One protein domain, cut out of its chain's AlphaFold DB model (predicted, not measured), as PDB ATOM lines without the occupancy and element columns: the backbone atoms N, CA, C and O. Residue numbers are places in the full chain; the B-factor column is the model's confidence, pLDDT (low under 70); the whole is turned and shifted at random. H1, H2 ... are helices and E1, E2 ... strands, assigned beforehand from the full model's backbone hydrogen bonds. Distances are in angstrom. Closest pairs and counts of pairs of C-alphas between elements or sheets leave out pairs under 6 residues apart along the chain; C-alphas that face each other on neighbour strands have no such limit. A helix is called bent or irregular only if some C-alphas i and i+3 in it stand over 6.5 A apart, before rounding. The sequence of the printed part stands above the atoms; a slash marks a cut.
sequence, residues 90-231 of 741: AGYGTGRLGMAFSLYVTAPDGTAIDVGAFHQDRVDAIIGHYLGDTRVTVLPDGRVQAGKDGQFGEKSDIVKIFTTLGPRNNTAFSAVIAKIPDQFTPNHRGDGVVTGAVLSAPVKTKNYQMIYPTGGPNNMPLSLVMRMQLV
ATOM      1  N   ALA A  90     198.209 290.586 174.126       93.62
ATOM      2  CA  ALA A  90     199.233 290.487 173.094       93.62
ATOM      3  C   ALA A  90     200.470 289.768 173.652       93.62
ATOM      4  O   ALA A  90     200.725 289.787 174.859       93.62
ATOM      5  N   GLY A  91     201.268 289.154 172.786       94.50
ATOM      6  CA  GLY A  91     202.461 288.429 173.198       94.50
ATOM      7  C   GLY A  91     203.517 288.318 172.108       94.50
ATOM      8  O   GLY A  91     203.270 288.575 170.933       94.50
ATOM      9  N   TYR A  92     204.720 287.953 172.522       96.12
ATOM     10  CA  TYR A  92     205.910 287.857 171.684       96.12
ATOM     11  C   TYR A  92     206.514 286.453 171.761       96.12
ATOM     12  O   TYR A  92     206.266 285.737 172.726       96.12
ATOM     13  N   GLY A  93     207.294 286.054 170.752       94.44
ATOM     14  CA  GLY A  93     207.854 284.702 170.661       94.44
ATOM     15  C   GLY A  93     206.776 283.639 170.439       94.44
ATOM     16  O   GLY A  93     205.821 283.876 169.689       94.44
ATOM     17  N   THR A  94     206.941 282.476 171.068       93.50
ATOM     18  CA  THR A  94     205.988 281.355 171.017       93.50
ATOM     19  C   THR A  94     205.285 281.164 172.360       93.50
ATOM     20  O   THR A  94     205.925 281.255 173.402       93.50
ATOM     21  N   GLY A  95     203.980 280.884 172.367       91.56
ATOM     22  CA  GLY A  95     203.241 280.634 173.609       91.56
ATOM     23  C   GLY A  95     201.797 280.190 173.389       91.56
ATOM     24  O   GLY A  95     201.280 280.262 172.272       91.56
ATOM     25  N   ARG A  96     201.150 279.723 174.464       93.00
ATOM     26  CA  ARG A  96     199.752 279.262 174.474       93.00
ATOM     27  C   ARG A  96     198.826 280.334 175.040       93.00
ATOM     28  O   ARG A  96     199.071 280.855 176.124       93.00
ATOM     29  N   LEU A  97     197.736 280.624 174.332       93.75
ATOM     30  CA  LEU A  97     196.670 281.518 174.792       93.75
ATOM     31  C   LEU A  97     195.316 280.803 174.752       93.75
ATOM     32  O   LEU A  97     195.007 280.089 173.797       93.75
ATOM     33  N   GLY A  98     194.522 280.986 175.807       90.56
ATOM     34  CA  GLY A  98     193.143 280.504 175.892       90.56
ATOM     35  C   GLY A  98     192.156 281.442 175.197       90.56
ATOM     36  O   GLY A  98     192.414 282.638 175.068       90.56
ATOM     37  N   MET A  99     191.025 280.894 174.757       90.12
ATOM     38  CA  MET A  99     189.976 281.652 174.082       90.12
ATOM     39  C   MET A  99     189.261 282.619 175.034       90.12
ATOM     40  O   MET A  99     188.643 282.210 176.016       90.12
ATOM     41  N   ALA A 100     189.268 283.907 174.696       89.81
ATOM     42  CA  ALA A 100     188.375 284.899 175.277       89.81
ATOM     43  C   ALA A 100     187.041 284.876 174.512       89.81
ATOM     44  O   ALA A 100     186.968 285.329 173.367       89.81
ATOM     45  N   PHE A 101     185.996 284.314 175.125       87.19
ATOM     46  CA  PHE A 101     184.683 284.150 174.493       87.19
ATOM     47  C   PHE A 101     184.078 285.493 174.051       87.19
ATOM     48  O   PHE A 101     184.052 286.470 174.798       87.19
ATOM     49  N   SER A 102     183.562 285.506 172.825       85.44
ATOM     50  CA  SER A 102     182.823 286.618 172.209       85.44
ATOM     51  C   SER A 102     181.391 286.215 171.844       85.44
ATOM     52  O   SER A 102     180.480 287.034 171.911       85.44
ATOM     53  N   LEU A 103     181.191 284.931 171.536       88.31
ATOM     54  CA  LEU A 103     179.908 284.274 171.345       88.31
ATOM     55  C   LEU A 103     179.971 282.894 172.012       88.31
ATOM     56  O   LEU A 103     180.978 282.197 171.896       88.31
ATOM     57  N   TYR A 104     178.890 282.513 172.682       88.00
ATOM     58  CA  TYR A 104     178.657 281.178 173.225       88.00
ATOM     59  C   TYR A 104     177.160 280.901 173.051       88.00
ATOM     60  O   TYR A 104     176.336 281.562 173.691       88.00
ATOM     61  N   VAL A 105     176.790 280.017 172.121       90.62
ATOM     62  CA  VAL A 105     175.385 279.726 171.775       90.62
ATOM     63  C   VAL A 105     175.197 278.268 171.358       90.62
ATOM     64  O   VAL A 105     176.133 277.595 170.943       90.62
ATOM     65  N   THR A 106     173.960 277.777 171.410       91.38
ATOM     66  CA  THR A 106     173.583 276.487 170.819       91.38
ATOM     67  C   THR A 106     172.735 276.738 169.577       91.38
ATOM     68  O   THR A 106     171.738 277.459 169.638       91.38
ATOM     69  N   ALA A 107     173.134 276.166 168.444       91.25
ATOM     70  CA  ALA A 107     172.392 276.253 167.194       91.25
ATOM     71  C   ALA A 107     171.076 275.444 167.257       91.25
ATOM     72  O   ALA A 107     170.949 274.538 168.086       91.25
ATOM     73  N   PRO A 108     170.097 275.705 166.364       89.62
ATOM     74  CA  PRO A 108     168.803 275.009 166.371       89.62
ATOM     75  C   PRO A 108     168.875 273.481 166.223       89.62
ATOM     76  O   PRO A 108     167.930 272.788 166.589       89.62
ATOM     77  N   ASP A 109     169.984 272.951 165.699       87.06
ATOM     78  CA  ASP A 109     170.242 271.514 165.549       87.06
ATOM     79  C   ASP A 109     170.935 270.865 166.766       87.06
ATOM     80  O   ASP A 109     171.249 269.677 166.733       87.06
ATOM     81  N   GLY A 110     171.170 271.627 167.839       86.81
ATOM     82  CA  GLY A 110     171.849 271.167 169.051       86.81
ATOM     83  C   GLY A 110     173.377 271.288 169.026       86.81
ATOM     84  O   GLY A 110     174.012 270.905 170.006       86.81
ATOM     85  N   THR A 111     173.980 271.819 167.957       90.44
ATOM     86  CA  THR A 111     175.429 272.091 167.909       90.44
ATOM     87  C   THR A 111     175.783 273.217 168.884       90.44
ATOM     88  O   THR A 111     175.239 274.317 168.764       90.44
ATOM     89  N   ALA A 112     176.705 272.990 169.820       91.00
ATOM     90  CA  ALA A 112     177.295 274.070 170.613       91.00
ATOM     91  C   ALA A 112     178.323 274.835 169.764       91.00
ATOM     92  O   ALA A 112     179.122 274.220 169.052       91.00
ATOM     93  N   ILE A 113     178.260 276.164 169.799       92.25
ATOM     94  CA  ILE A 113     179.079 277.073 169.000       92.25
ATOM     95  C   ILE A 113     179.723 278.105 169.917       92.25
ATOM     96  O   ILE A 113     179.057 279.010 170.432       92.25
ATOM     97  N   ASP A 114     181.043 278.011 170.002       92.38
ATOM     98  CA  ASP A 114     181.884 278.941 170.739       92.38
ATOM     99  C   ASP A 114     182.705 279.742 169.738       92.38
ATOM    100  O   ASP A 114     183.332 279.162 168.852       92.38
ATOM    101  N   VAL A 115     182.730 281.068 169.865       92.69
ATOM    102  CA  VAL A 115     183.602 281.941 169.065       92.69
ATOM    103  C   VAL A 115     184.314 282.912 169.987       92.69
ATOM    104  O   VAL A 115     183.682 283.563 170.824       92.69
ATOM    105  N   GLY A 116     185.619 283.083 169.820       92.12
ATOM    106  CA  GLY A 116     186.401 283.966 170.676       92.12
ATOM    107  C   GLY A 116     187.679 284.495 170.049       92.12
ATOM    108  O   GLY A 116     188.043 284.157 168.921       92.12
ATOM    109  N   ALA A 117     188.336 285.363 170.810       93.50
ATOM    110  CA  ALA A 117     189.593 286.013 170.471       93.50
ATOM    111  C   ALA A 117     190.750 285.439 171.298       93.50
ATOM    112  O   ALA A 117     190.554 285.003 172.431       93.50
ATOM    113  N   PHE A 118     191.961 285.479 170.747       94.69
ATOM    114  CA  PHE A 118     193.172 284.960 171.394       94.69
ATOM    115  C   PHE A 118     194.255 286.029 171.546       94.69
ATOM    116  O   PHE A 118     194.866 286.141 172.603       94.69
ATOM    117  N   HIS A 119     194.498 286.818 170.497       95.50
ATOM    118  CA  HIS A 119     195.641 287.727 170.413       95.50
ATOM    119  C   HIS A 119     195.303 288.983 169.594       95.50
ATOM    120  O   HIS A 119     194.676 288.887 168.537       95.50
ATOM    121  N   GLN A 120     195.730 290.157 170.066       92.38
ATOM    122  CA  GLN A 120     195.610 291.431 169.351       92.38
ATOM    123  C   GLN A 120     196.738 291.607 168.331       92.38
ATOM    124  O   GLN A 120     197.913 291.639 168.695       92.38
ATOM    125  N   ASP A 121     196.357 291.927 167.099       89.69
ATOM    126  CA  ASP A 121     197.187 292.019 165.896       89.69
ATOM    127  C   ASP A 121     197.597 290.652 165.328       89.69
ATOM    128  O   ASP A 121     197.523 289.613 165.992       89.69
ATOM    129  N   ARG A 122     197.999 290.688 164.052       91.75
ATOM    130  CA  ARG A 122     198.340 289.517 163.244       91.75
ATOM    131  C   ARG A 122     199.464 288.703 163.882       91.75
ATOM    132  O   ARG A 122     200.518 289.252 164.207       91.75
ATOM    133  N   VAL A 123     199.251 287.393 163.957       94.88
ATOM    134  CA  VAL A 123     200.278 286.408 164.317       94.88
ATOM    135  C   VAL A 123     200.864 285.751 163.070       94.88
ATOM    136  O   VAL A 123     200.262 285.781 161.993       94.88
ATOM    137  N   ASP A 124     202.047 285.164 163.211       95.00
ATOM    138  CA  ASP A 124     202.745 284.497 162.110       95.00
ATOM    139  C   ASP A 124     202.119 283.143 161.765       95.00
ATOM    140  O   ASP A 124     201.757 282.893 160.616       95.00
ATOM    141  N   ALA A 125     201.943 282.287 162.775       92.00
ATOM    142  CA  ALA A 125     201.372 280.955 162.608       92.00
ATOM    143  C   ALA A 125     200.763 280.415 163.907       92.00
ATOM    144  O   ALA A 125     201.293 280.628 164.999       92.00
ATOM    145  N   ILE A 126     199.702 279.624 163.764       91.44
ATOM    146  CA  ILE A 126     199.197 278.723 164.806       91.44
ATOM    147  C   ILE A 126     199.894 277.371 164.606       91.44
ATOM    148  O   ILE A 126     199.831 276.807 163.516       91.44
ATOM    149  N   ILE A 127     200.574 276.870 165.639       87.62
ATOM    150  CA  ILE A 127     201.396 275.640 165.603       87.62
ATOM    151  C   ILE A 127     200.850 274.524 166.520       87.62
ATOM    152  O   ILE A 127     201.383 273.413 166.591       87.62
ATOM    153  N   GLY A 128     199.761 274.797 167.238       86.38
ATOM    154  CA  GLY A 128     199.078 273.810 168.066       86.38
ATOM    155  C   GLY A 128     197.673 274.252 168.444       86.38
ATOM    156  O   GLY A 128     197.440 275.427 168.720       86.38
ATOM    157  N   HIS A 129     196.758 273.289 168.484       90.38
ATOM    158  CA  HIS A 129     195.395 273.447 168.978       90.38
ATOM    159  C   HIS A 129     195.231 272.544 170.204       90.38
ATOM    160  O   HIS A 129     195.743 271.423 170.214       90.38
ATOM    161  N   TYR A 130     194.549 273.034 171.233       87.94
ATOM    162  CA  TYR A 130     194.305 272.320 172.485       87.94
ATOM    163  C   TYR A 130     192.841 272.481 172.896       87.94
ATOM    164  O   TYR A 130     192.312 273.595 172.861       87.94
ATOM    165  N   LEU A 131     192.212 271.384 173.311       86.12
ATOM    166  CA  LEU A 131     190.863 271.340 173.874       86.12
ATOM    167  C   LEU A 131     190.974 270.903 175.337       86.12
ATOM    168  O   LEU A 131     191.365 269.768 175.625       86.12
ATOM    169  N   GLY A 132     190.715 271.833 176.261       83.25
ATOM    170  CA  GLY A 132     191.198 271.675 177.636       83.25
ATOM    171  C   GLY A 132     192.719 271.506 177.615       83.25
ATOM    172  O   GLY A 132     193.407 272.264 176.929       83.25
ATOM    173  N   ASP A 133     193.242 270.481 178.286       78.44
ATOM    174  CA  ASP A 133     194.680 270.167 178.299       78.44
ATOM    175  C   ASP A 133     195.133 269.184 177.207       78.44
ATOM    176  O   ASP A 133     196.328 268.943 177.047       78.44
ATOM    177  N   THR A 134     194.210 268.648 176.402       79.19
ATOM    178  CA  THR A 134     194.550 267.696 175.331       79.19
ATOM    179  C   THR A 134     194.951 268.443 174.057       79.19
ATOM    180  O   THR A 134     194.153 269.217 173.522       79.19
ATOM    181  N   ARG A 135     196.164 268.202 173.534       82.19
ATOM    182  CA  ARG A 135     196.567 268.678 172.197       82.19
ATOM    183  C   ARG A 135     195.789 267.906 171.131       82.19
ATOM    184  O   ARG A 135     195.690 266.688 171.214       82.19
ATOM    185  N   VAL A 136     195.271 268.601 170.121       83.12
ATOM    186  CA  VAL A 136     194.470 267.994 169.049       83.12
ATOM    187  C   VAL A 136     195.027 268.295 167.660       83.12
ATOM    188  O   VAL A 136     195.524 269.393 167.389       83.12
ATOM    189  N   THR A 137     194.903 267.319 166.761       84.50
ATOM    190  CA  THR A 137     195.201 267.484 165.334       84.50
ATOM    191  C   THR A 137     193.950 267.975 164.615       84.50
ATOM    192  O   THR A 137     192.897 267.340 164.683       84.50
ATOM    193  N   VAL A 138     194.065 269.107 163.920       86.31
ATOM    194  CA  VAL A 138     192.983 269.697 163.118       86.31
ATOM    195  C   VAL A 138     193.271 269.435 161.642       86.31
ATOM    196  O   VAL A 138     194.350 269.761 161.147       86.31
ATOM    197  N   LEU A 139     192.315 268.821 160.951       85.94
ATOM    198  CA  LEU A 139     192.375 268.512 159.525       85.94
ATOM    199  C   LEU A 139     192.137 269.781 158.676       85.94
ATOM    200  O   LEU A 139     191.564 270.752 159.174       85.94
ATOM    201  N   PRO A 140     192.521 269.801 157.381       83.62
ATOM    202  CA  PRO A 140     192.424 271.001 156.536       83.62
ATOM    203  C   PRO A 140     191.015 271.595 156.354       83.62
ATOM    204  O   PRO A 140     190.888 272.747 155.951       83.62
ATOM    205  N   ASP A 141     189.960 270.828 156.637       84.00
ATOM    206  CA  ASP A 141     188.555 271.260 156.602       84.00
ATOM    207  C   ASP A 141     187.992 271.647 157.987       84.00
ATOM    208  O   ASP A 141     186.786 271.852 158.144       84.00
ATOM    209  N   GLY A 142     188.865 271.751 158.991       86.88
ATOM    210  CA  GLY A 142     188.542 272.116 160.367       86.88
ATOM    211  C   GLY A 142     188.102 270.949 161.253       86.88
ATOM    212  O   GLY A 142     187.926 271.154 162.450       86.88
ATOM    213  N   ARG A 143     187.925 269.726 160.735       89.62
ATOM    214  CA  ARG A 143     187.577 268.562 161.574       89.62
ATOM    215  C   ARG A 143     188.704 268.220 162.549       89.62
ATOM    216  O   ARG A 143     189.869 268.187 162.158       89.62
ATOM    217  N   VAL A 144     188.370 267.926 163.801       86.94
ATOM    218  CA  VAL A 144     189.327 267.361 164.761       86.94
ATOM    219  C   VAL A 144     189.499 265.870 164.470       86.94
ATOM    220  O   VAL A 144     188.522 265.148 164.275       86.94
ATOM    221  N   GLN A 145     190.745 265.405 164.413       83.75
ATOM    222  CA  GLN A 145     191.049 263.980 164.320       83.75
ATOM    223  C   GLN A 145     190.729 263.292 165.655       83.75
ATOM    224  O   GLN A 145     191.075 263.810 166.717       83.75
ATOM    225  N   ALA A 146     190.097 262.119 165.592       75.69
ATOM    226  CA  ALA A 146     189.812 261.307 166.770       75.69
ATOM    227  C   ALA A 146     191.100 260.939 167.528       75.69
ATOM    228  O   ALA A 146     192.112 260.595 166.911       75.69
ATOM    229  N   GLY A 147     191.046 260.982 168.861       69.38
ATOM    230  CA  GLY A 147     192.064 260.370 169.714       69.38
ATOM    231  C   GLY A 147     191.961 258.840 169.695       69.38
ATOM    232  O   GLY A 147     190.918 258.299 169.326       69.38
ATOM    233  N   LYS A 148     193.026 258.147 170.128       58.00
ATOM    234  CA  LYS A 148     193.080 256.671 170.179       58.00
ATOM    235  C   LYS A 148     191.901 256.052 170.946       58.00
ATOM    236  O   LYS A 148     191.342 255.064 170.490       58.00
ATOM    237  N   ASP A 149     191.467 256.692 172.031       65.50
ATOM    238  CA  ASP A 149     190.365 256.238 172.897       65.50
ATOM    239  C   ASP A 149     188.958 256.617 172.367       65.50
ATOM    240  O   ASP A 149     187.996 256.704 173.130       65.50
ATOM    241  N   GLY A 150     188.821 256.983 171.086       68.88
ATOM    242  CA  GLY A 150     187.573 257.525 170.523       68.88
ATOM    243  C   GLY A 150     187.244 258.966 170.959       68.88
ATOM    244  O   GLY A 150     186.201 259.505 170.568       68.88
ATOM    245  N   GLN A 151     188.134 259.612 171.725       74.88
ATOM    246  CA  GLN A 151     188.026 261.012 172.160       74.88
ATOM    247  C   GLN A 151     187.842 261.946 170.951       74.88
ATOM    248  O   GLN A 151     188.466 261.753 169.907       74.88
ATOM    249  N   PHE A 152     186.966 262.949 171.071       78.44
ATOM    250  CA  PHE A 152     186.529 263.834 169.972       78.44
ATOM    251  C   PHE A 152     185.803 263.139 168.796       78.44
ATOM    252  O   PHE A 152     185.334 263.825 167.888       78.44
ATOM    253  N   GLY A 153     185.601 261.817 168.864       68.06
ATOM    254  CA  GLY A 153     184.732 261.023 167.994       68.06
ATOM    255  C   GLY A 153     185.413 260.448 166.748       68.06
ATOM    256  O   GLY A 153     185.797 261.186 165.846       68.06
ATOM    257  N   GLU A 154     185.439 259.113 166.633       61.41
ATOM    258  CA  GLU A 154     185.903 258.367 165.440       61.41
ATOM    259  C   GLU A 154     185.284 258.887 164.131       61.41
ATOM    260  O   GLU A 154     185.940 259.020 163.095       61.41
ATOM    261  N   LYS A 155     183.994 259.237 164.188       60.06
ATOM    262  CA  LYS A 155     183.321 259.984 163.129       60.06
ATOM    263  C   LYS A 155     183.714 261.449 163.258       60.06
ATOM    264  O   LYS A 155     183.029 262.211 163.925       60.06
ATOM    265  N   SER A 156     184.772 261.817 162.544       56.25
ATOM    266  CA  SER A 156     185.413 263.144 162.446       56.25
ATOM    267  C   SER A 156     184.531 264.411 162.320       56.25
ATOM    268  O   SER A 156     185.059 265.515 162.254       56.25
ATOM    269  N   ASP A 157     183.206 264.302 162.254       71.81
ATOM    270  CA  ASP A 157     182.278 265.435 162.192       71.81
ATOM    271  C   ASP A 157     181.836 265.976 163.564       71.81
ATOM    272  O   ASP A 157     181.139 266.991 163.591       71.81
ATOM    273  N   ILE A 158     182.216 265.337 164.683       84.81
ATOM    274  CA  ILE A 158     181.737 265.735 166.019       84.81
ATOM    275  C   ILE A 158     182.306 267.081 166.479       84.81
ATOM    276  O   ILE A 158     181.529 267.948 166.874       84.81
ATOM    277  N   VAL A 159     183.627 267.279 166.422       89.44
ATOM    278  CA  VAL A 159     184.266 268.548 166.813       89.44
ATOM    279  C   VAL A 159     184.955 269.176 165.612       89.44
ATOM    280  O   VAL A 159     185.734 268.522 164.915       89.44
ATOM    281  N   LYS A 160     184.687 270.462 165.372       92.44
ATOM    282  CA  LYS A 160     185.336 271.247 164.316       92.44
ATOM    283  C   LYS A 160     185.913 272.535 164.881       92.44
ATOM    284  O   LYS A 160     185.225 273.251 165.605       92.44
ATOM    285  N   ILE A 161     187.158 272.827 164.531       94.56
ATOM    286  CA  ILE A 161     187.906 274.016 164.929       94.56
ATOM    287  C   ILE A 161     188.224 274.830 163.675       94.56
ATOM    288  O   ILE A 161     188.801 274.322 162.716       94.56
ATOM    289  N   PHE A 162     187.892 276.117 163.707       95.12
ATOM    290  CA  PHE A 162     188.276 277.091 162.688       95.12
ATOM    291  C   PHE A 162     189.052 278.224 163.353       95.12
ATOM    292  O   PHE A 162     188.695 278.650 164.448       95.12
ATOM    293  N   THR A 163     190.103 278.728 162.712       95.25
ATOM    294  CA  THR A 163     190.953 279.795 163.260       95.25
ATOM    295  C   THR A 163     191.359 280.797 162.180       95.25
ATOM    296  O   THR A 163     191.340 280.492 160.987       95.25
ATOM    297  N   THR A 164     191.706 282.017 162.590       94.88
ATOM    298  CA  THR A 164     192.270 283.058 161.718       94.88
ATOM    299  C   THR A 164     193.578 283.581 162.302       94.88
ATOM    300  O   THR A 164     193.749 283.622 163.515       94.88
ATOM    301  N   LEU A 165     194.502 284.045 161.456       94.50
ATOM    302  CA  LEU A 165     195.776 284.633 161.909       94.50
ATOM    303  C   LEU A 165     195.661 286.123 162.301       94.50
ATOM    304  O   LEU A 165     196.678 286.785 162.483       94.50
ATOM    305  N   GLY A 166     194.446 286.674 162.391       92.31
ATOM    306  CA  GLY A 166     194.193 288.087 162.700       92.31
ATOM    307  C   GLY A 166     194.702 289.129 161.685       92.31
ATOM    308  O   GLY A 166     195.253 290.148 162.111       92.31
ATOM    309  N   PRO A 167     194.561 288.939 160.355       89.81
ATOM    310  CA  PRO A 167     194.887 289.986 159.381       89.81
ATOM    311  C   PRO A 167     193.993 291.229 159.557       89.81
ATOM    312  O   PRO A 167     192.907 291.158 160.129       89.81
ATOM    313  N   ARG A 168     194.427 292.386 159.027       83.44
ATOM    314  CA  ARG A 168     193.677 293.659 159.142       83.44
ATOM    315  C   ARG A 168     192.285 293.604 158.514       83.44
ATOM    316  O   ARG A 168     191.359 294.169 159.071       83.44
ATOM    317  N   ASN A 169     192.164 292.915 157.382       85.44
ATOM    318  CA  ASN A 169     190.889 292.549 156.779       85.44
ATOM    319  C   ASN A 169     190.718 291.051 157.025       85.44
ATOM    320  O   ASN A 169     191.325 290.244 156.318       85.44
ATOM    321  N   ASN A 170     189.985 290.696 158.074       88.75
ATOM    322  CA  ASN A 170     189.762 289.311 158.465       88.75
ATOM    323  C   ASN A 170     188.469 288.771 157.831       88.75
ATOM    324  O   ASN A 170     187.743 289.503 157.157       88.75
ATOM    325  N   THR A 171     188.176 287.487 158.022       91.31
ATOM    326  CA  THR A 171     187.009 286.825 157.424       91.31
ATOM    327  C   THR A 171     186.207 286.115 158.504       91.31
ATOM    328  O   THR A 171     186.739 285.298 159.249       91.31
ATOM    329  N   ALA A 172     184.907 286.404 158.571       93.50
ATOM    330  CA  ALA A 172     183.984 285.724 159.473       93.50
ATOM    331  C   ALA A 172     183.823 284.238 159.089       93.50
ATOM    332  O   ALA A 172     183.765 283.892 157.907       93.50
ATOM    333  N   PHE A 173     183.716 283.352 160.083       95.44
ATOM    334  CA  PHE A 173     183.649 281.904 159.867       95.44
ATOM    335  C   PHE A 173     182.368 281.469 159.138       95.44
ATOM    336  O   PHE A 173     181.287 281.431 159.726       95.44
ATOM    337  N   SER A 174     182.490 281.058 157.874       95.19
ATOM    338  CA  SER A 174     181.369 280.573 157.049       95.19
ATOM    339  C   SER A 174     180.618 279.393 157.674       95.19
ATOM    340  O   SER A 174     179.393 279.347 157.599       95.19
ATOM    341  N   ALA A 175     181.325 278.486 158.356       92.69
ATOM    342  CA  ALA A 175     180.728 277.367 159.085       92.69
ATOM    343  C   ALA A 175     179.824 277.813 160.253       92.69
ATOM    344  O   ALA A 175     178.820 277.158 160.528       92.69
ATOM    345  N   VAL A 176     180.144 278.937 160.905       94.88
ATOM    346  CA  VAL A 176     179.310 279.540 161.959       94.88
ATOM    347  C   VAL A 176     178.112 280.259 161.333       94.88
ATOM    348  O   VAL A 176     176.975 280.011 161.732       94.88
ATOM    349  N   ILE A 177     178.344 281.073 160.293       96.00
ATOM    350  CA  ILE A 177     177.282 281.778 159.547       96.00
ATOM    351  C   ILE A 177     176.229 280.780 159.033       96.00
ATOM    352  O   ILE A 177     175.036 281.040 159.129       96.00
ATOM    353  N   ALA A 178     176.647 279.608 158.545       94.81
ATOM    354  CA  ALA A 178     175.744 278.570 158.044       94.81
ATOM    355  C   ALA A 178     174.835 277.938 159.121       94.81
ATOM    356  O   ALA A 178     173.815 277.344 158.774       94.81
ATOM    357  N   LYS A 179     175.191 278.037 160.411       93.44
ATOM    358  CA  LYS A 179     174.406 277.492 161.536       93.44
ATOM    359  C   LYS A 179     173.505 278.531 162.203       93.44
ATOM    360  O   LYS A 179     172.429 278.176 162.678       93.44
ATOM    361  N   ILE A 180     173.953 279.785 162.269       94.00
ATOM    362  CA  ILE A 180     173.303 280.870 163.026       94.00
ATOM    363  C   ILE A 180     173.353 282.222 162.274       94.00
ATOM    364  O   ILE A 180     173.843 283.213 162.825       94.00
ATOM    365  N   PRO A 181     172.854 282.305 161.024       93.88
ATOM    366  CA  PRO A 181     173.060 283.467 160.149       93.88
ATOM    367  C   PRO A 181     172.482 284.776 160.706       93.88
ATOM    368  O   PRO A 181     173.048 285.841 160.468       93.88
ATOM    369  N   ASP A 182     171.398 284.699 161.484       91.62
ATOM    370  CA  ASP A 182     170.740 285.863 162.095       91.62
ATOM    371  C   ASP A 182     171.524 286.452 163.282       91.62
ATOM    372  O   ASP A 182     171.311 287.604 163.656       91.62
ATOM    373  N   GLN A 183     172.427 285.668 163.885       91.12
ATOM    374  CA  GLN A 183     173.237 286.077 165.043       91.12
ATOM    375  C   GLN A 183     174.688 286.364 164.647       91.12
ATOM    376  O   GLN A 183     175.284 287.322 165.130       91.12
ATOM    377  N   PHE A 184     175.256 285.560 163.744       93.88
ATOM    378  CA  PHE A 184     176.635 285.688 163.287       93.88
ATOM    379  C   PHE A 184     176.669 285.907 161.770       93.88
ATOM    380  O   PHE A 184     176.635 284.977 160.969       93.88
ATOM    381  N   THR A 185     176.724 287.179 161.382       94.62
ATOM    382  CA  THR A 185     176.776 287.651 159.988       94.62
ATOM    383  C   THR A 185     178.221 287.825 159.479       94.62
ATOM    384  O   THR A 185     179.137 287.941 160.298       94.62
ATOM    385  N   PRO A 186     178.451 287.973 158.153       93.69
ATOM    386  CA  PRO A 186     179.770 288.270 157.571       93.69
ATOM    387  C   PRO A 186     180.503 289.510 158.120       93.69
ATOM    388  O   PRO A 186     181.698 289.661 157.874       93.69
ATOM    389  N   ASN A 187     179.820 290.390 158.858       90.12
ATOM    390  CA  ASN A 187     180.427 291.568 159.486       90.12
ATOM    391  C   ASN A 187     181.213 291.231 160.769       90.12
ATOM    392  O   ASN A 187     182.032 292.037 161.208       90.12
ATOM    393  N   HIS A 188     181.029 290.043 161.357       92.06
ATOM    394  CA  HIS A 188     181.736 289.591 162.564       92.06
ATOM    395  C   HIS A 188     183.134 289.040 162.234       92.06
ATOM    396  O   HIS A 188     183.469 287.894 162.531       92.06
ATOM    397  N   ARG A 189     183.949 289.853 161.553       89.38
ATOM    398  CA  ARG A 189     185.230 289.426 160.965       89.38
ATOM    399  C   ARG A 189     186.344 289.225 161.991       89.38
ATOM    400  O   ARG A 189     187.188 288.361 161.794       89.38
ATOM    401  N   GLY A 190     186.362 290.018 163.066       89.12
ATOM    402  CA  GLY A 190     187.502 290.069 163.990       89.12
ATOM    403  C   GLY A 190     188.738 290.702 163.342       89.12
ATOM    404  O   GLY A 190     189.823 290.128 163.364       89.12
ATOM    405  N   ASP A 191     188.559 291.856 162.700       89.69
ATOM    406  CA  ASP A 191     189.620 292.571 161.982       89.69
ATOM    407  C   ASP A 191     190.790 292.935 162.909       89.69
ATOM    408  O   ASP A 191     190.611 293.589 163.937       89.69
ATOM    409  N   GLY A 192     192.003 292.505 162.547       88.25
ATOM    410  CA  GLY A 192     193.207 292.722 163.354       88.25
ATOM    411  C   GLY A 192     193.257 291.928 164.666       88.25
ATOM    412  O   GLY A 192     194.035 292.288 165.544       88.25
ATOM    413  N   VAL A 193     192.449 290.877 164.831       92.56
ATOM    414  CA  VAL A 193     192.428 290.027 166.034       92.56
ATOM    415  C   VAL A 193     192.457 288.559 165.622       92.56
ATOM    416  O   VAL A 193     191.703 288.140 164.747       92.56
ATOM    417  N   VAL A 194     193.311 287.756 166.259       95.88
ATOM    418  CA  VAL A 194     193.283 286.293 166.114       95.88
ATOM    419  C   VAL A 194     191.983 285.780 166.708       95.88
ATOM    420  O   VAL A 194     191.777 285.870 167.921       95.88
ATOM    421  N   THR A 195     191.120 285.237 165.857       95.12
ATOM    422  CA  THR A 195     189.845 284.636 166.250       95.12
ATOM    423  C   THR A 195     189.845 283.135 166.013       95.12
ATOM    424  O   THR A 195     190.567 282.617 165.158       95.12
ATOM    425  N   GLY A 196     188.996 282.429 166.752       95.44
ATOM    426  CA  GLY A 196     188.718 281.016 166.535       95.44
ATOM    427  C   GLY A 196     187.274 280.675 166.866       95.44
ATOM    428  O   GLY A 196     186.609 281.409 167.598       95.44
ATOM    429  N   ALA A 197     186.805 279.569 166.302       95.31
ATOM    430  CA  ALA A 197     185.490 279.007 166.536       95.31
ATOM    431  C   ALA A 197     185.582 277.495 166.773       95.31
ATOM    432  O   ALA A 197     186.308 276.803 166.055       95.31
ATOM    433  N   VAL A 198     184.810 276.995 167.736       94.06
ATOM    434  CA  VAL A 198     184.584 275.564 167.970       94.06
ATOM    435  C   VAL A 198     183.119 275.258 167.694       94.06
ATOM    436  O   VAL A 198     182.231 275.915 168.233       94.06
ATOM    437  N   LEU A 199     182.865 274.258 166.855       92.94
ATOM    438  CA  LEU A 199     181.543 273.673 166.652       92.94
ATOM    439  C   LEU A 199     181.574 272.254 167.221       92.94
ATOM    440  O   LEU A 199     182.326 271.413 166.727       92.94
ATOM    441  N   SER A 200     180.752 272.000 168.234       91.44
ATOM    442  CA  SER A 200     180.638 270.703 168.906       91.44
ATOM    443  C   SER A 200     179.244 270.124 168.682       91.44
ATOM    444  O   SER A 200     178.252 270.638 169.201       91.44
ATOM    445  N   ALA A 201     179.154 269.072 167.873       88.88
ATOM    446  CA  ALA A 201     177.901 268.407 167.540       88.88
ATOM    447  C   ALA A 201     177.302 267.679 168.763       88.88
ATOM    448  O   ALA A 201     178.049 267.206 169.631       88.88
ATOM    449  N   PRO A 202     175.964 267.540 168.837       85.00
ATOM    450  CA  PRO A 202     175.315 266.785 169.901       85.00
ATOM    451  C   PRO A 202     175.645 265.291 169.784       85.00
ATOM    452  O   PRO A 202     175.527 264.689 168.716       85.00
ATOM    453  N   VAL A 203     176.022 264.680 170.906       83.44
ATOM    454  CA  VAL A 203     176.375 263.255 171.001       83.44
ATOM    455  C   VAL A 203     175.361 262.500 171.857       83.44
ATOM    456  O   VAL A 203     174.724 263.072 172.741       83.44
ATOM    457  N   LYS A 204     175.197 261.196 171.603       79.00
ATOM    458  CA  LYS A 204     174.361 260.325 172.447       79.00
ATOM    459  C   LYS A 204     174.969 260.228 173.847       79.00
ATOM    460  O   LYS A 204     176.184 260.100 173.958       79.00
ATOM    461  N   THR A 205     174.131 260.197 174.885       77.75
ATOM    462  CA  THR A 205     174.556 260.203 176.298       77.75
ATOM    463  C   THR A 205     175.631 259.163 176.617       77.75
ATOM    464  O   THR A 205     176.628 259.521 177.232       77.75
ATOM    465  N   LYS A 206     175.493 257.917 176.134       74.56
ATOM    466  CA  LYS A 206     176.492 256.859 176.376       74.56
ATOM    467  C   LYS A 206     177.879 257.163 175.784       74.56
ATOM    468  O   LYS A 206     178.895 256.887 176.396       74.56
ATOM    469  N   ASN A 207     177.937 257.861 174.648       75.12
ATOM    470  CA  ASN A 207     179.200 258.285 174.035       75.12
ATOM    471  C   ASN A 207     179.746 259.601 174.631       75.12
ATOM    472  O   ASN A 207     180.816 260.045 174.219       75.12
ATOM    473  N   TYR A 208     179.023 260.271 175.539       76.19
ATOM    474  CA  TYR A 208     179.366 261.627 175.979       76.19
ATOM    475  C   TYR A 208     180.683 261.671 176.757       76.19
ATOM    476  O   TYR A 208     181.530 262.501 176.445       76.19
ATOM    477  N   GLN A 209     180.881 260.759 177.716       77.75
ATOM    478  CA  GLN A 209     182.119 260.703 178.505       77.75
ATOM    479  C   GLN A 209     183.319 260.262 177.656       77.75
ATOM    480  O   GLN A 209     184.386 260.854 177.759       77.75
ATOM    481  N   MET A 210     183.135 259.302 176.747       75.00
ATOM    482  CA  MET A 210     184.187 258.865 175.818       75.00
ATOM    483  C   MET A 210     184.657 260.003 174.893       75.00
ATOM    484  O   MET A 210     185.851 260.232 174.728       75.00
ATOM    485  N   ILE A 211     183.722 260.750 174.297       77.06
ATOM    486  CA  ILE A 211     184.049 261.838 173.362       77.06
ATOM    487  C   ILE A 211     184.562 263.079 174.110       77.06
ATOM    488  O   ILE A 211     185.466 263.755 173.611       77.06
ATOM    489  N   TYR A 212     183.997 263.374 175.285       78.94
ATOM    490  CA  TYR A 212     184.233 264.594 176.056       78.94
ATOM    491  C   TYR A 212     184.585 264.314 177.540       78.94
ATOM    492  O   TYR A 212     183.843 264.740 178.435       78.94
ATOM    493  N   PRO A 213     185.729 263.662 177.831       68.06
ATOM    494  CA  PRO A 213     186.039 263.079 179.147       68.06
ATOM    495  C   PRO A 213     186.188 264.071 180.307       68.06
ATOM    496  O   PRO A 213     186.134 263.668 181.463       68.06
ATOM    497  N   THR A 214     186.355 265.370 180.040       68.38
ATOM    498  CA  THR A 214     186.411 266.413 181.082       68.38
ATOM    499  C   THR A 214     185.068 267.123 181.318       68.38
ATOM    500  O   THR A 214     185.014 268.124 182.032       68.38
ATOM    501  N   GLY A 215     183.962 266.606 180.766       66.00
ATOM    502  CA  GLY A 215     182.605 267.096 181.043       66.00
ATOM    503  C   GLY A 215     182.016 268.019 179.971       66.00
ATOM    504  O   GLY A 215     181.373 269.014 180.297       66.00
ATOM    505  N   GLY A 216     182.209 267.682 178.694       72.19
ATOM    506  CA  GLY A 216     181.574 268.389 177.573       72.19
ATOM    507  C   GLY A 216     182.335 269.609 177.036       72.19
ATOM    508  O   GLY A 216     183.332 270.028 177.626       72.19
ATOM    509  N   PRO A 217     181.857 270.210 175.924       70.25
ATOM    510  CA  PRO A 217     182.536 271.314 175.232       70.25
ATOM    511  C   PRO A 217     182.926 272.486 176.143       70.25
ATOM    512  O   PRO A 217     184.047 272.981 176.071       70.25
ATOM    513  N   ASN A 218     182.046 272.858 177.075       70.06
ATOM    514  CA  ASN A 218     182.240 273.980 178.000       70.06
ATOM    515  C   ASN A 218     183.464 273.812 178.917       70.06
ATOM    516  O   ASN A 218     184.071 274.803 179.321       70.06
ATOM    517  N   ASN A 219     183.834 272.566 179.227       73.06
ATOM    518  CA  ASN A 219     184.992 272.221 180.052       73.06
ATOM    519  C   ASN A 219     186.252 271.938 179.208       73.06
ATOM    520  O   ASN A 219     187.283 271.529 179.743       73.06
ATOM    521  N   MET A 220     186.190 272.156 177.892       77.19
ATOM    522  CA  MET A 220     187.319 272.058 176.964       77.19
ATOM    523  C   MET A 220     187.434 273.322 176.104       77.19
ATOM    524  O   MET A 220     187.360 273.244 174.874       77.19
ATOM    525  N   PRO A 221     187.644 274.500 176.724       85.12
ATOM    526  CA  PRO A 221     187.851 275.727 175.972       85.12
ATOM    527  C   PRO A 221     189.039 275.571 175.020       85.12
ATOM    528  O   PRO A 221     190.083 275.011 175.378       85.12
ATOM    529  N   LEU A 222     188.885 276.099 173.805       92.00
ATOM    530  CA  LEU A 222     189.965 276.143 172.831       92.00
ATOM    531  C   LEU A 222     191.125 276.983 173.374       92.00
ATOM    532  O   LEU A 222     190.944 278.094 173.879       92.00
ATOM    533  N   SER A 223     192.337 276.466 173.224       93.31
ATOM    534  CA  SER A 223     193.570 277.225 173.395       93.31
ATOM    535  C   SER A 223     194.512 276.965 172.222       93.31
ATOM    536  O   SER A 223     194.553 275.865 171.666       93.31
ATOM    537  N   LEU A 224     195.233 278.003 171.807       93.38
ATOM    538  CA  LEU A 224     196.103 277.984 170.633       93.38
ATOM    539  C   LEU A 224     197.546 278.217 171.059       93.38
ATOM    540  O   LEU A 224     197.821 279.164 171.796       93.38
ATOM    541  N   VAL A 225     198.461 277.392 170.553       92.44
ATOM    542  CA  VAL A 225     199.899 277.678 170.580       92.44
ATOM    543  C   VAL A 225     200.244 278.431 169.305       92.44
ATOM    544  O   VAL A 225     199.967 277.957 168.199       92.44
ATOM    545  N   MET A 226     200.836 279.609 169.455       93.50
ATOM    546  CA  MET A 226     201.087 280.539 168.358       93.50
ATOM    547  C   MET A 226     202.523 281.037 168.373       93.50
ATOM    548  O   MET A 226     203.058 281.363 169.431       93.50
ATOM    549  N   ARG A 227     203.094 281.194 167.178       94.44
ATOM    550  CA  ARG A 227     204.190 282.132 166.926       94.44
ATOM    551  C   ARG A 227     203.545 283.508 166.779       94.44
ATOM    552  O   ARG A 227     202.876 283.755 165.777       94.44
ATOM    553  N   MET A 228     203.629 284.314 167.839       94.88
ATOM    554  CA  MET A 228     202.759 285.475 168.072       94.88
ATOM    555  C   MET A 228     203.166 286.706 167.234       94.88
ATOM    556  O   MET A 228     203.174 286.638 166.008       94.88
ATOM    557  N   GLN A 229     203.451 287.848 167.864       93.25
ATOM    558  CA  GLN A 229     203.655 289.132 167.188       93.25
ATOM    559  C   GLN A 229     204.774 289.100 166.124       93.25
ATOM    560  O   GLN A 229     205.916 288.737 166.412       93.25
ATOM    561  N   LEU A 230     204.449 289.567 164.913       94.19
ATOM    562  CA  LEU A 230     205.421 289.935 163.874       94.19
ATOM    563  C   LEU A 230     206.137 291.237 164.269       94.19
ATOM    564  O   LEU A 230     205.477 292.199 164.668       94.19
ATOM    565  N   VAL A 231     207.464 291.285 164.140       95.06
ATOM    566  CA  VAL A 231     208.314 292.416 164.546       95.06
ATOM    567  C   VAL A 231     209.166 292.923 163.382       95.06
ATOM    568  O   VAL A 231     209.510 292.167 162.477       95.06
TER     569      VAL A 231
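AT A GLANCE: This is residues 90 to 231 of the 741 residues of an uncharacterized protein of Sphingomonas sp. ABOLF (UniProt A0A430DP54). Two four-stranded sheets lie face to face as a sandwich, E1 E8 E4 E5 strongly twisted and curled by 78 degrees, E2 E3 E7 E6 hardly curled. The short helix H1 only grazes E2 E3 E7 E6, and H2 lies out at one end of the long axis, beyond the strands. The printed part has 142 residues, with elements in the order E1 E2 E3 E4 E5 E6 H1 E7 H2 E8; both sheets are antiparallel, in the orders just written. It is mostly strand, though under half of the residues are in named elements, and compact: the radius of gyration of the C-alphas is 14.7 A and the spans are 48 by 34 by 23 A.

IN THESE COORDINATES: Find C-alpha 94 at (205.988, 281.355, 171.017), where E1, residues 94 to 98, begins; it runs on into E2, residues 100 to 106, at 43 degrees. Next come E3, residues 112 to 120, 25.3 A long, and E4, residues 123 to 131, 20.2 A, which bends by 62 degrees at residue 127. Then read E5, residues 134 to 136, E6, residues 159 to 163, H1, residues 174 to 177, and E7, residues 193 to 200, 22.8 A. H2, residues 205 to 211, is irregular, with C-alphas 206 and 209 7.1 A apart. E8, residues 222 to 231, is 25.9 A long, bends by 52 degrees at residue 225 and ends at C-alpha 231, (208.314, 292.416, 164.546).

HOW THE PARTS SIT: In the sandwich, two sheets face to face, look for planes 16 degrees apart and strands at 29 degrees to each other. Look at N 97 and O 224, 2.9 A, for E1 and E8; at N 130 and O 223, 2.9 A, for E8 and E4; and at N 136 and O 129, 2.9 A, for the hairpin E4 and E5. In the other sheet, look within hydrogen-bond range at N 105 and O 113, 3.0 A, for the hairpin E2 and E3; at N 116 and O 196, 3.0 A, for E3 and E7; and at N 162 and O 197, 2.9 A, for E6 and E7. Between the sheets, the closest C-alphas of E1 and E3 are those of Leu 97 and Phe 118, 6.0 A. H1 only grazes the sheet E2 E3 E7 E6, with residues 174 to 176. H2 is not on either sheet. H1 is too short for an O i to N i+4 pair; in H2, 1 of 3 is within hydrogen-bond range, and 1 of 4 O i to N i+3 pairs.

THE WHOLE: The two C-alphas farthest apart, Lys 206 and Val 231, are 49.2 A apart. The printed part has no cut. The links E5 to E6 and H1 to E7 are long. The mean pLDDT of the printed part is 86.8; look for values under 70 at residues 147 to 150, 153 to 156 and 213 to 215.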